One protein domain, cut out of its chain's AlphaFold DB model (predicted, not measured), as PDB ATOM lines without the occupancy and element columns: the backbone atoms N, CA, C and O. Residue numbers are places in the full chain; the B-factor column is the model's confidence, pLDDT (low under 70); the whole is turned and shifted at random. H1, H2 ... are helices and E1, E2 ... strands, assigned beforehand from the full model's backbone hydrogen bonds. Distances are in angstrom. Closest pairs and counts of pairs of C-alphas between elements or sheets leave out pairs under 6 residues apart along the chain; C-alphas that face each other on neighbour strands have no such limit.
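AT A GLANCE: This is residues 23 to 114 of the 117 residues of an uncharacterized protein of Hansschlegelia beijingensis (UniProt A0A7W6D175). A small two-stranded ribbon, E1 with E2, sits in the middle; H1 runs past it to meet H2 toward one end, where the loop of residues 49 to 67 lies, and the helical hairpin H3 and H4 makes the other end. The 92 printed residues, mostly helix, run E1 H1 H2 E2 H3 H4. The whole is only just compact, close to loose, with a radius of gyration of the C-alphas of 14.4 A, spanning 40 by 27 by 23 A.

HOW THE PARTS SIT: Start at E1, residues 23 to 26, antiparallel to E2, residues 82 to 86; N 24 and O 84 are 2.8 A apart, within hydrogen-bond range. H1, residues 32 to 48, touches H2, residues 68 to 78, opposite ways at a steep tilt of 46 degrees; their closest C-alphas, Cys 42 and Arg 72, are 5.1 A apart. H3, residues 88 to 96, and H4, residues 99 to 112, form a hairpin that only just touches, with 3 pairs of C-alphas within 8 A, H4 by residues 102 to 106 alone; the closest C-alphas, Leu 94 and Arg 102, are 6.1 A apart. In H1, H2, H3 and H4 every O i to N i+4 pair is within hydrogen-bond range.

IN THESE COORDINATES: Find C-alpha 23, where E1 begins, at (151.816, 122.620, 88.793). H1 is 24.4 A long, H4 20.3 A, ending at C-alpha 112, (154.894, 110.957, 80.541).

THE WHOLE: The C-alphas farthest apart, Pro 60 and Gly 98, are 41.3 A apart. The printed part has no cut; the link H1 to H2 is long, and pLDDT is under 70 at residues 48 to 66.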
ATOM      1  N   LYS A  23     152.895 122.521  89.772       87.81
ATOM      2  CA  LYS A  23     151.816 122.620  88.793       87.81
ATOM      3  C   LYS A  23     152.343 123.290  87.534       87.81
ATOM      4  O   LYS A  23     152.764 124.439  87.588       87.81
ATOM      5  N   LEU A  24     152.248 122.590  86.412       90.00
ATOM      6  CA  LEU A  24     152.725 123.051  85.118       90.00
ATOM      7  C   LEU A  24     151.606 122.973  84.076       90.00
ATOM      8  O   LEU A  24     150.869 121.989  84.019       90.00
ATOM      9  N   TRP A  25     151.462 124.005  83.245       91.94
ATOM     10  CA  TRP A  25     150.509 124.000  82.135       91.94
ATOM     11  C   TRP A  25     151.147 123.401  80.888       91.94
ATOM     12  O   TRP A  25     152.167 123.880  80.402       91.94
ATOM     13  N   MET A  26     150.525 122.357  80.344       93.12
ATOM     14  CA  MET A  26     150.996 121.689  79.134       93.12
ATOM     15  C   MET A  26     149.874 121.531  78.113       93.12
ATOM     16  O   MET A  26     148.742 121.185  78.454       93.12
ATOM     17  N   LYS A  27     150.212 121.739  76.843       93.19
ATOM     18  CA  LYS A  27     149.337 121.543  75.686       93.19
ATOM     19  C   LYS A  27     150.092 120.757  74.627       93.19
ATOM     20  O   LYS A  27     151.280 120.973  74.409       93.19
ATOM     21  N   ARG A  28     149.387 119.848  73.956       89.81
ATOM     22  CA  ARG A  28     149.945 119.024  72.880       89.81
ATOM     23  C   ARG A  28     150.589 119.895  71.803       89.81
ATOM     24  O   ARG A  28     149.910 120.740  71.224       89.81
ATOM     25  N   GLY A  29     151.864 119.643  71.520       86.81
ATOM     26  CA  GLY A  29     152.614 120.350  70.480       86.81
ATOM     27  C   GLY A  29     153.076 121.759  70.863       86.81
ATOM     28  O   GLY A  29     153.841 122.338  70.103       86.81
ATOM     29  N   ALA A  30     152.674 122.279  72.027       91.00
ATOM     30  CA  ALA A  30     153.173 123.551  72.531       91.00
ATOM     31  C   ALA A  30     154.511 123.338  73.241       91.00
ATOM     32  O   ALA A  30     154.609 122.490  74.133       91.00
ATOM     33  N   GLY A  31     155.530 124.107  72.865       91.56
ATOM     34  CA  GLY A  31     156.807 124.147  73.579       91.56
ATOM     35  C   GLY A  31     156.717 124.932  74.901       91.56
ATOM     36  O   GLY A  31     155.720 125.614  75.148       91.56
ATOM     37  N   PRO A  32     157.763 124.899  75.747       90.00
ATOM     38  CA  PRO A  32     157.860 125.709  76.958       90.00
ATOM     39  C   PRO A  32     157.762 127.214  76.660       90.00
ATOM     40  O   PRO A  32     157.194 127.951  77.460       90.00
ATOM     41  N   GLY A  33     158.275 127.676  75.512       89.31
ATOM     42  CA  GLY A  33     158.160 129.078  75.095       89.31
ATOM     43  C   GLY A  33     156.720 129.502  74.790       89.31
ATOM     44  O   GLY A  33     156.277 130.541  75.275       89.31
ATOM     45  N   GLU A  34     155.977 128.680  74.040       91.56
ATOM     46  CA  GLU A  34     154.557 128.920  73.736       91.56
ATOM     47  C   GLU A  34     153.710 128.865  75.011       91.56
ATOM     48  O   GLU A  34     152.929 129.779  75.261       91.56
ATOM     49  N   ALA A  35     153.933 127.856  75.860       89.81
ATOM     50  CA  ALA A  35     153.236 127.716  77.136       89.81
ATOM     51  C   ALA A  35     153.417 128.949  78.031       89.81
ATOM     52  O   ALA A  35     152.445 129.472  78.572       89.81
ATOM     53  N   ASN A  36     154.648 129.452  78.133       90.19
ATOM     54  CA  ASN A  36     154.959 130.648  78.909       90.19
ATOM     55  C   ASN A  36     154.332 131.918  78.301       90.19
ATOM     56  O   ASN A  36     153.792 132.747  79.031       90.19
ATOM     57  N   ALA A  37     154.364 132.067  76.974       90.62
ATOM     58  CA  ALA A  37     153.745 133.203  76.292       90.62
ATOM     59  C   ALA A  37     152.215 133.218  76.466       90.62
ATOM     60  O   ALA A  37     151.632 134.265  76.751       90.62
ATOM     61  N   ASP A  38     151.564 132.058  76.355       91.69
ATOM     62  CA  ASP A  38     150.124 131.919  76.578       91.69
ATOM     63  C   ASP A  38     149.744 132.167  78.040       91.69
ATOM     64  O   ASP A  38     148.722 132.791  78.317       91.69
ATOM     65  N   GLU A  39     150.573 131.726  78.983       88.81
ATOM     66  CA  GLU A  39     150.363 131.961  80.407       88.81
ATOM     67  C   GLU A  39     150.464 133.446  80.773       88.81
ATOM     68  O   GLU A  39     149.605 133.943  81.508       88.81
ATOM     69  N   MET A  40     151.445 134.165  80.214       88.62
ATOM     70  CA  MET A  40     151.559 135.623  80.347       88.62
ATOM     71  C   MET A  40     150.366 136.335  79.703       88.62
ATOM     72  O   MET A  40     149.719 137.153  80.351       88.62
ATOM     73  N   SER A  41     150.007 135.964  78.472       89.56
ATOM     74  CA  SER A  41     148.859 136.538  77.759       89.56
ATOM     75  C   SER A  41     147.546 136.329  78.524       89.56
ATOM     76  O   SER A  41     146.779 137.271  78.709       89.56
ATOM     77  N   CYS A  42     147.294 135.123  79.040       87.44
ATOM     78  CA  CYS A  42     146.113 134.841  79.856       87.44
ATOM     79  C   CYS A  42     146.140 135.566  81.213       87.44
ATOM     80  O   CYS A  42     145.078 135.883  81.753       87.44
ATOM     81  N   ALA A  43     147.322 135.826  81.782       86.75
ATOM     82  CA  ALA A  43     147.450 136.643  82.984       86.75
ATOM     83  C   ALA A  43     147.055 138.102  82.697       86.75
ATOM     84  O   ALA A  43     146.188 138.632  83.390       86.75
ATOM     85  N   GLU A  44     147.576 138.707  81.629       85.69
ATOM     86  CA  GLU A  44     147.224 140.071  81.203       85.69
ATOM     87  C   GLU A  44     145.725 140.213  80.868       85.69
ATOM     88  O   GLU A  44     145.061 141.180  81.263       85.69
ATOM     89  N   GLU A  45     145.142 139.220  80.190       81.75
ATOM     90  CA  GLU A  45     143.698 139.174  79.927       81.75
ATOM     91  C   GLU A  45     142.880 139.132  81.228       81.75
ATOM     92  O   GLU A  45     141.851 139.803  81.330       81.75
ATOM     93  N   SER A  46     143.349 138.393  82.241       78.25
ATOM     94  CA  SER A  46     142.686 138.311  83.548       78.25
ATOM     95  C   SER A  46     142.819 139.589  84.388       78.25
ATOM     96  O   SER A  46     141.971 139.865  85.237       78.25
ATOM     97  N   GLU A  47     143.859 140.393  84.149       74.19
ATOM     98  CA  GLU A  47     144.073 141.676  84.827       74.19
ATOM     99  C   GLU A  47     143.245 142.805  84.209       74.19
ATOM    100  O   GLU A  47     142.694 143.638  84.931       74.19
ATOM    101  N   SER A  48     143.110 142.807  82.881       67.56
ATOM    102  CA  SER A  48     142.358 143.824  82.134       67.56
ATOM    103  C   SER A  48     140.836 143.649  82.207       67.56
ATOM    104  O   SER A  48     140.090 144.603  81.974       67.56
ATOM    105  N   ARG A  49     140.346 142.451  82.553       57.78
ATOM    106  CA  ARG A  49     138.917 142.111  82.538       57.78
ATOM    107  C   ARG A  49     138.406 141.836  83.952       57.78
ATOM    108  O   ARG A  49     138.366 140.707  84.425       57.78
ATOM    109  N   ALA A  50     137.939 142.883  84.631       52.25
ATOM    110  CA  ALA A  50     137.413 142.782  85.996       52.25
ATOM    111  C   ALA A  50     136.134 141.919  86.152       52.25
ATOM    112  O   ALA A  50     135.681 141.734  87.277       52.25
ATOM    113  N   SER A  51     135.538 141.385  85.077       48.59
ATOM    114  CA  SER A  51     134.281 140.621  85.166       48.59
ATOM    115  C   SER A  51     133.902 139.835  83.902       48.59
ATOM    116  O   SER A  51     132.715 139.588  83.673       48.59
ATOM    117  N   ILE A  52     134.854 139.443  83.042       52.38
ATOM    118  CA  ILE A  52     134.483 138.634  81.872       52.38
ATOM    119  C   ILE A  52     134.323 137.178  82.297       52.38
ATOM    120  O   ILE A  52     135.274 136.490  82.650       52.38
ATOM    121  N   VAL A  53     133.074 136.724  82.227       54.53
ATOM    122  CA  VAL A  53     132.686 135.323  82.334       54.53
ATOM    123  C   VAL A  53     133.312 134.557  81.170       54.53
ATOM    124  O   VAL A  53     132.816 134.593  80.045       54.53
ATOM    125  N   ILE A  54     134.417 133.865  81.438       59.25
ATOM    126  CA  ILE A  54     134.979 132.891  80.505       59.25
ATOM    127  C   ILE A  54     134.317 131.551  80.818       59.25
ATOM    128  O   ILE A  54     134.455 131.028  81.926       59.25
ATOM    129  N   GLY A  55     133.566 131.016  79.854       56.72
ATOM    130  CA  GLY A  55     133.052 129.652  79.927       56.72
ATOM    131  C   GLY A  55     134.230 128.686  79.923       56.72
ATOM    132  O   GLY A  55     135.018 128.672  78.981       56.72
ATOM    133  N   ASP A  56     134.381 127.906  80.986       55.56
ATOM    134  CA  ASP A  56     135.577 127.103  81.228       55.56
ATOM    135  C   ASP A  56     135.519 125.691  80.618       55.56
ATOM    136  O   ASP A  56     136.418 124.877  80.827       55.56
ATOM    137  N   GLY A  57     134.476 125.419  79.826       52.94
ATOM    138  CA  GLY A  57     134.362 124.249  78.953       52.94
ATOM    139  C   GLY A  57     134.268 122.896  79.665       52.94
ATOM    140  O   GLY A  57     134.265 121.874  78.985       52.94
ATOM    141  N   LEU A  58     134.171 122.852  81.000       55.06
ATOM    142  CA  LEU A  58     134.225 121.608  81.786       55.06
ATOM    143  C   LEU A  58     132.883 120.865  81.942       55.06
ATOM    144  O   LEU A  58     132.769 119.953  82.762       55.06
ATOM    145  N   GLY A  59     131.868 121.195  81.146       44.75
ATOM    146  CA  GLY A  59     130.552 120.560  81.246       44.75
ATOM    147  C   GLY A  59     129.726 121.039  82.455       44.75
ATOM    148  O   GLY A  59     130.115 121.980  83.150       44.75
ATOM    149  N   PRO A  60     128.536 120.450  82.682       32.91
ATOM    150  CA  PRO A  60     127.571 120.947  83.661       32.91
ATOM    151  C   PRO A  60     128.091 120.743  85.091       32.91
ATOM    152  O   PRO A  60     128.051 119.638  85.623       32.91
ATOM    153  N   GLY A  61     128.591 121.813  85.712       43.84
ATOM    154  CA  GLY A  61     129.047 121.798  87.106       43.84
ATOM    155  C   GLY A  61     130.107 122.843  87.448       43.84
ATOM    156  O   GLY A  61     130.236 123.207  88.614       43.84
ATOM    157  N   PHE A  62     130.821 123.371  86.452       52.69
ATOM    158  CA  PHE A  62     131.752 124.476  86.657       52.69
ATOM    159  C   PHE A  62     131.082 125.792  86.255       52.69
ATOM    160  O   PHE A  62     130.651 125.982  85.119       52.69
ATOM    161  N   GLY A  63     130.883 126.663  87.245       53.97
ATOM    162  CA  GLY A  63     130.317 127.990  87.039       53.97
ATOM    163  C   GLY A  63     131.271 128.908  86.267       53.97
ATOM    164  O   GLY A  63     132.442 128.579  86.075       53.97
ATOM    165  N   PRO A  64     130.790 130.080  85.835       58.19
ATOM    166  CA  PRO A  64     131.633 131.062  85.169       58.19
ATOM    167  C   PRO A  64     132.833 131.451  86.044       58.19
ATOM    168  O   PRO A  64     132.688 131.627  87.252       58.19
ATOM    169  N   ALA A  65     134.016 131.613  85.445       60.50
ATOM    170  CA  ALA A  65     135.189 132.097  86.168       60.50
ATOM    171  C   ALA A  65     134.977 133.555  86.617       60.50
ATOM    172  O   ALA A  65     134.984 134.464  85.788       60.50
ATOM    173  N   THR A  66     134.764 133.782  87.917       64.25
ATOM    174  CA  THR A  66     134.422 135.110  88.464       64.25
ATOM    175  C   THR A  66     135.610 135.873  89.045       64.25
ATOM    176  O   THR A  66     135.564 137.097  89.121       64.25
ATOM    177  N   ASP A  67     136.678 135.188  89.454       72.94
ATOM    178  CA  ASP A  67     137.897 135.808  89.982       72.94
ATOM    179  C   ASP A  67     139.064 135.719  88.983       72.94
ATOM    180  O   ASP A  67     139.060 134.896  88.067       72.94
ATOM    181  N   ARG A  68     140.078 136.580  89.154       70.31
ATOM    182  CA  ARG A  68     141.223 136.689  88.227       70.31
ATOM    183  C   ARG A  68     141.974 135.367  88.050       70.31
ATOM    184  O   ARG A  68     142.363 135.023  86.937       70.31
ATOM    185  N   PHE A  69     142.155 134.615  89.135       71.94
ATOM    186  CA  PHE A  69     142.863 133.339  89.101       71.94
ATOM    187  C   PHE A  69     142.064 132.306  88.299       71.94
ATOM    188  O   PHE A  69     142.606 131.668  87.392       71.94
ATOM    189  N   SER A  70     140.755 132.225  88.540       77.44
ATOM    190  CA  SER A  70     139.848 131.389  87.752       77.44
ATOM    191  C   SER A  70     139.784 131.811  86.280       77.44
ATOM    192  O   SER A  70     139.725 130.941  85.411       77.44
ATOM    193  N   GLN A  71     139.840 133.113  85.971       80.06
ATOM    194  CA  GLN A  71     139.829 133.621  84.591       80.06
ATOM    195  C   GLN A  71     141.093 133.216  83.823       80.06
ATOM    196  O   GLN A  71     140.985 132.687  82.715       80.06
ATOM    197  N   ARG A  72     142.284 133.359  84.423       84.31
ATOM    198  CA  ARG A  72     143.543 132.876  83.822       84.31
ATOM    199  C   ARG A  72     143.488 131.373  83.543       84.31
ATOM    200  O   ARG A  72     143.881 130.921  82.470       84.31
ATOM    201  N   PHE A  73     142.958 130.595  84.484       86.19
ATOM    202  CA  PHE A  73     142.842 129.141  84.351       86.19
ATOM    203  C   PHE A  73     141.819 128.745  83.284       86.19
ATOM    204  O   PHE A  73     142.012 127.758  82.576       86.19
ATOM    205  N   ALA A  74     140.717 129.485  83.166       84.06
ATOM    206  CA  ALA A  74     139.734 129.287  82.108       84.06
ATOM    207  C   ALA A  74     140.315 129.638  80.728       84.06
ATOM    208  O   ALA A  74     140.098 128.885  79.784       84.06
ATOM    209  N   CYS A  75     141.108 130.709  80.622       87.19
ATOM    210  CA  CYS A  75     141.816 131.088  79.395       87.19
ATOM    211  C   CYS A  75     142.807 130.005  78.938       87.19
ATOM    212  O   CYS A  75     142.770 129.565  77.792       87.19
ATOM    213  N   LEU A  76     143.648 129.492  79.839       89.88
ATOM    214  CA  LEU A  76     144.587 128.418  79.491       89.88
ATOM    215  C   LEU A  76     143.852 127.136  79.075       89.88
ATOM    216  O   LEU A  76     144.193 126.519  78.063       89.88
ATOM    217  N   ARG A  77     142.784 126.766  79.791       87.94
ATOM    218  CA  ARG A  77     141.945 125.617  79.423       87.94
ATOM    219  C   ARG A  77     141.258 125.796  78.068       87.94
ATOM    220  O   ARG A  77     141.261 124.856  77.278       87.94
ATOM    221  N   SER A  78     140.727 126.981  77.762       86.06
ATOM    222  CA  SER A  78     140.092 127.257  76.464       86.06
ATOM    223  C   SER A  78     141.094 127.224  75.305       86.06
ATOM    224  O   SER A  78     140.738 126.829  74.196       86.06
ATOM    225  N   ARG A  79     142.373 127.528  75.572       88.25
ATOM    226  CA  ARG A  79     143.493 127.350  74.630       88.25
ATOM    227  C   ARG A  79     143.968 125.894  74.503       88.25
ATOM    228  O   ARG A  79     144.857 125.615  73.697       88.25
ATOM    229  N   GLY A  80     143.372 124.963  75.252       89.19
ATOM    230  CA  GLY A  80     143.664 123.529  75.210       89.19
ATOM    231  C   GLY A  80     144.781 123.074  76.150       89.19
ATOM    232  O   GLY A  80     145.260 121.946  76.011       89.19
ATOM    233  N   TYR A  81     145.209 123.920  77.091       91.50
ATOM    234  CA  TYR A  81     146.174 123.525  78.113       91.50
ATOM    235  C   TYR A  81     145.517 122.699  79.211       91.50
ATOM    236  O   TYR A  81     144.372 122.915  79.614       91.50
ATOM    237  N   ARG A  82     146.303 121.773  79.748       90.62
ATOM    238  CA  ARG A  82     145.977 120.988  80.928       90.62
ATOM    239  C   ARG A  82     146.990 121.276  82.019       90.62
ATOM    240  O   ARG A  82     148.185 121.375  81.749       90.62
ATOM    241  N   LEU A  83     146.503 121.361  83.247       89.62
ATOM    242  CA  LEU A  83     147.352 121.449  84.420       89.62
ATOM    243  C   LEU A  83     147.848 120.044  84.765       89.62
ATOM    244  O   LEU A  83     147.043 119.144  85.002       89.62
ATOM    245  N   VAL A  84     149.161 119.859  84.770       90.88
ATOM    246  CA  VAL A  84     149.830 118.628  85.194       90.88
ATOM    247  C   VAL A  84     150.624 118.893  86.461       90.88
ATOM    248  O   VAL A  84     151.115 119.997  86.683       90.88
ATOM    249  N   THR A  85     150.717 117.883  87.319       91.44
ATOM    250  CA  THR A  85     151.528 117.938  88.533       91.44
ATOM    251  C   THR A  85     152.789 117.128  88.296       91.44
ATOM    252  O   THR A  85     152.702 115.912  88.134       91.44
ATOM    253  N   ILE A  86     153.929 117.811  88.247       90.81
ATOM    254  CA  ILE A  86     155.251 117.213  88.064       90.81
ATOM    255  C   ILE A  86     155.957 117.057  89.409       90.81
ATOM    256  O   ILE A  86     155.603 117.718  90.390       90.81
ATOM    257  N   THR A  87     156.945 116.168  89.485       92.44
ATOM    258  CA  THR A  87     157.720 116.020  90.721       92.44
ATOM    259  C   THR A  87     158.679 117.205  90.904       92.44
ATOM    260  O   THR A  87     159.044 117.858  89.921       92.44
ATOM    261  N   PRO A  88     159.115 117.504  92.140       89.56
ATOM    262  CA  PRO A  88     160.095 118.563  92.381       89.56
ATOM    263  C   PRO A  88     161.397 118.364  91.593       89.56
ATOM    264  O   PRO A  88     161.980 119.327  91.104       89.56
ATOM    265  N   GLU A  89     161.837 117.115  91.413       90.69
ATOM    266  CA  GLU A  89     163.038 116.788  90.636       90.69
ATOM    267  C   GLU A  89     162.853 117.091  89.148       90.69
ATOM    268  O   GLU A  89     163.780 117.559  88.487       90.69
ATOM    269  N   GLU A  90     161.658 116.838  88.613       93.06
ATOM    270  CA  GLU A  90     161.329 117.159  87.226       93.06
ATOM    271  C   GLU A  90     161.276 118.661  86.995       93.06
ATOM    272  O   GLU A  90     161.779 119.137  85.976       93.06
ATOM    273  N   SER A  91     160.715 119.410  87.946       90.50
ATOM    274  CA  SER A  91     160.695 120.865  87.851       90.50
ATOM    275  C   SER A  91     162.102 121.448  87.915       90.50
ATOM    276  O   SER A  91     162.527 122.136  86.988       90.50
ATOM    277  N   ALA A  92     162.886 121.055  88.924       89.75
ATOM    278  CA  ALA A  92     164.270 121.499  89.068       89.75
ATOM    279  C   ALA A  92     165.107 121.165  87.822       89.75
ATOM    280  O   ALA A  92     165.918 121.974  87.364       89.75
ATOM    281  N   ARG A  93     164.886 119.988  87.220       92.00
ATOM    282  CA  ARG A  93     165.527 119.627  85.954       92.00
ATOM    283  C   ARG A  93     165.086 120.556  84.829       92.00
ATOM    284  O   ARG A  93     165.944 121.059  84.112       92.00
ATOM    285  N   LEU A  94     163.791 120.807  84.672       90.75
ATOM    286  CA  LEU A  94     163.278 121.695  83.632       90.75
ATOM    287  C   LEU A  94     163.840 123.123  83.751       90.75
ATOM    288  O   LEU A  94     164.166 123.724  82.728       90.75
ATOM    289  N   GLU A  95     163.991 123.637  84.974       89.31
ATOM    290  CA  GLU A  95     164.589 124.948  85.260       89.31
ATOM    291  C   GLU A  95     166.094 124.992  84.977       89.31
ATOM    292  O   GLU A  95     166.610 126.015  84.527       89.31
ATOM    293  N   SER A  96     166.801 123.883  85.205       92.06
ATOM    294  CA  SER A  96     168.243 123.791  84.944       92.06
ATOM    295  C   SER A  96     168.601 123.736  83.454       92.06
ATOM    296  O   SER A  96     169.743 124.009  83.085       92.06
ATOM    297  N   LEU A  97     167.643 123.367  82.597       93.62
ATOM    298  CA  LEU A  97     167.860 123.174  81.166       93.62
ATOM    299  C   LEU A  97     167.576 124.452  80.368       93.62
ATOM    300  O   LEU A  97     166.614 125.181  80.614       93.62
ATOM    301  N   GLY A  98     168.383 124.680  79.333       92.38
ATOM    302  CA  GLY A  98     168.212 125.771  78.375       92.38
ATOM    303  C   GLY A  98     168.047 125.269  76.942       92.38
ATOM    304  O   GLY A  98     168.440 124.152  76.604       92.38
ATOM    305  N   GLY A  99     167.472 126.111  76.078       92.25
ATOM    306  CA  GLY A  99     167.397 125.863  74.636       92.25
ATOM    307  C   GLY A  99     166.801 124.499  74.267       92.25
ATOM    308  O   GLY A  99     165.762 124.099  74.786       92.25
ATOM    309  N   ILE A 100     167.479 123.782  73.367       93.00
ATOM    310  CA  ILE A 100     167.010 122.514  72.785       93.00
ATOM    311  C   ILE A 100     166.844 121.414  73.846       93.00
ATOM    312  O   ILE A 100     165.936 120.593  73.742       93.00
ATOM    313  N   GLU A 101     167.687 121.389  74.879       94.06
ATOM    314  CA  GLU A 101     167.598 120.361  75.922       94.06
ATOM    315  C   GLU A 101     166.311 120.509  76.738       94.06
ATOM    316  O   GLU A 101     165.648 119.515  77.050       94.06
ATOM    317  N   ARG A 102     165.910 121.756  77.015       94.38
ATOM    318  CA  ARG A 102     164.641 122.060  77.679       94.38
ATOM    319  C   ARG A 102     163.449 121.650  76.815       94.38
ATOM    320  O   ARG A 102     162.513 121.058  77.339       94.38
ATOM    321  N   GLU A 103     163.495 121.910  75.509       92.69
ATOM    322  CA  GLU A 103     162.459 121.501  74.541       92.69
ATOM    323  C   GLU A 103     162.295 119.972  74.468       92.69
ATOM    324  O   GLU A 103     161.182 119.432  74.494       92.69
ATOM    325  N   ALA A 104     163.417 119.248  74.421       94.44
ATOM    326  CA  ALA A 104     163.421 117.791  74.390       94.44
ATOM    327  C   ALA A 104     162.841 117.201  75.684       94.44
ATOM    328  O   ALA A 104     162.000 116.299  75.636       94.44
ATOM    329  N   TYR A 105     163.245 117.745  76.835       95.25
ATOM    330  CA  TYR A 105     162.736 117.305  78.129       95.25
ATOM    331  C   TYR A 105     161.259 117.669  78.331       95.25
ATOM    332  O   TYR A 105     160.475 116.856  78.817       95.25
ATOM    333  N   TRP A 106     160.829 118.841  77.862       94.06
ATOM    334  CA  TRP A 106     159.419 119.223  77.833       94.06
ATOM    335  C   TRP A 106     158.569 118.219  77.041       94.06
ATOM    336  O   TRP A 106     157.523 117.773  77.513       94.06
ATOM    337  N   SER A 107     159.053 117.790  75.873       92.88
ATOM    338  CA  SER A 107     158.395 116.763  75.053       92.88
ATOM    339  C   SER A 107     158.330 115.397  75.758       92.88
ATOM    340  O   SER A 107     157.361 114.651  75.607       92.88
ATOM    341  N   GLU A 108     159.345 115.053  76.554       94.25
ATOM    342  CA  GLU A 108     159.336 113.863  77.408       94.25
ATOM    343  C   GLU A 108     158.249 113.944  78.482       94.25
ATOM    344  O   GLU A 108     157.459 113.007  78.610       94.25
ATOM    345  N   LEU A 109     158.145 115.078  79.181       93.75
ATOM    346  CA  LEU A 109     157.097 115.314  80.175       93.75
ATOM    347  C   LEU A 109     155.703 115.238  79.542       93.75
ATOM    348  O   LEU A 109     154.818 114.581  80.088       93.75
ATOM    349  N   GLN A 110     155.504 115.809  78.350       93.06
ATOM    350  CA  GLN A 110     154.224 115.690  77.646       93.06
ATOM    351  C   GLN A 110     153.829 114.233  77.391       93.06
ATOM    352  O   GLN A 110     152.663 113.881  77.575       93.06
ATOM    353  N   ARG A 111     154.777 113.370  77.002       93.19
ATOM    354  CA  ARG A 111     154.518 111.928  76.842       93.19
ATOM    355  C   ARG A 111     154.221 111.263  78.178       93.19
ATOM    356  O   ARG A 111     153.223 110.559  78.290       93.19
ATOM    357  N   LYS A 112     155.045 111.528  79.196       94.19
ATOM    358  CA  LYS A 112     154.894 110.957  80.541       94.19
ATOM    359  C   LYS A 112     153.519 111.255  81.144       94.19
ATOM    360  O   LYS A 112     152.905 110.368  81.727       94.19
ATOM    361  N   TYR A 113     153.025 112.479  80.972       91.75
ATOM    362  CA  TYR A 113     151.755 112.935  81.538       91.75
ATOM    363  C   TYR A 113     150.561 112.813  80.574       91.75
ATOM    364  O   TYR A 113     149.483 113.355  80.844       91.75
ATOM    365  N   GLY A 114     150.717 112.110  79.445       90.25
ATOM    366  CA  GLY A 114     149.629 111.861  78.490       90.25
ATOM    367  C   GLY A 114     149.027 113.144  77.909       90.25
ATOM    368  O   GLY A 114     147.805 113.267  77.787       90.25
TER     369      GLY A 114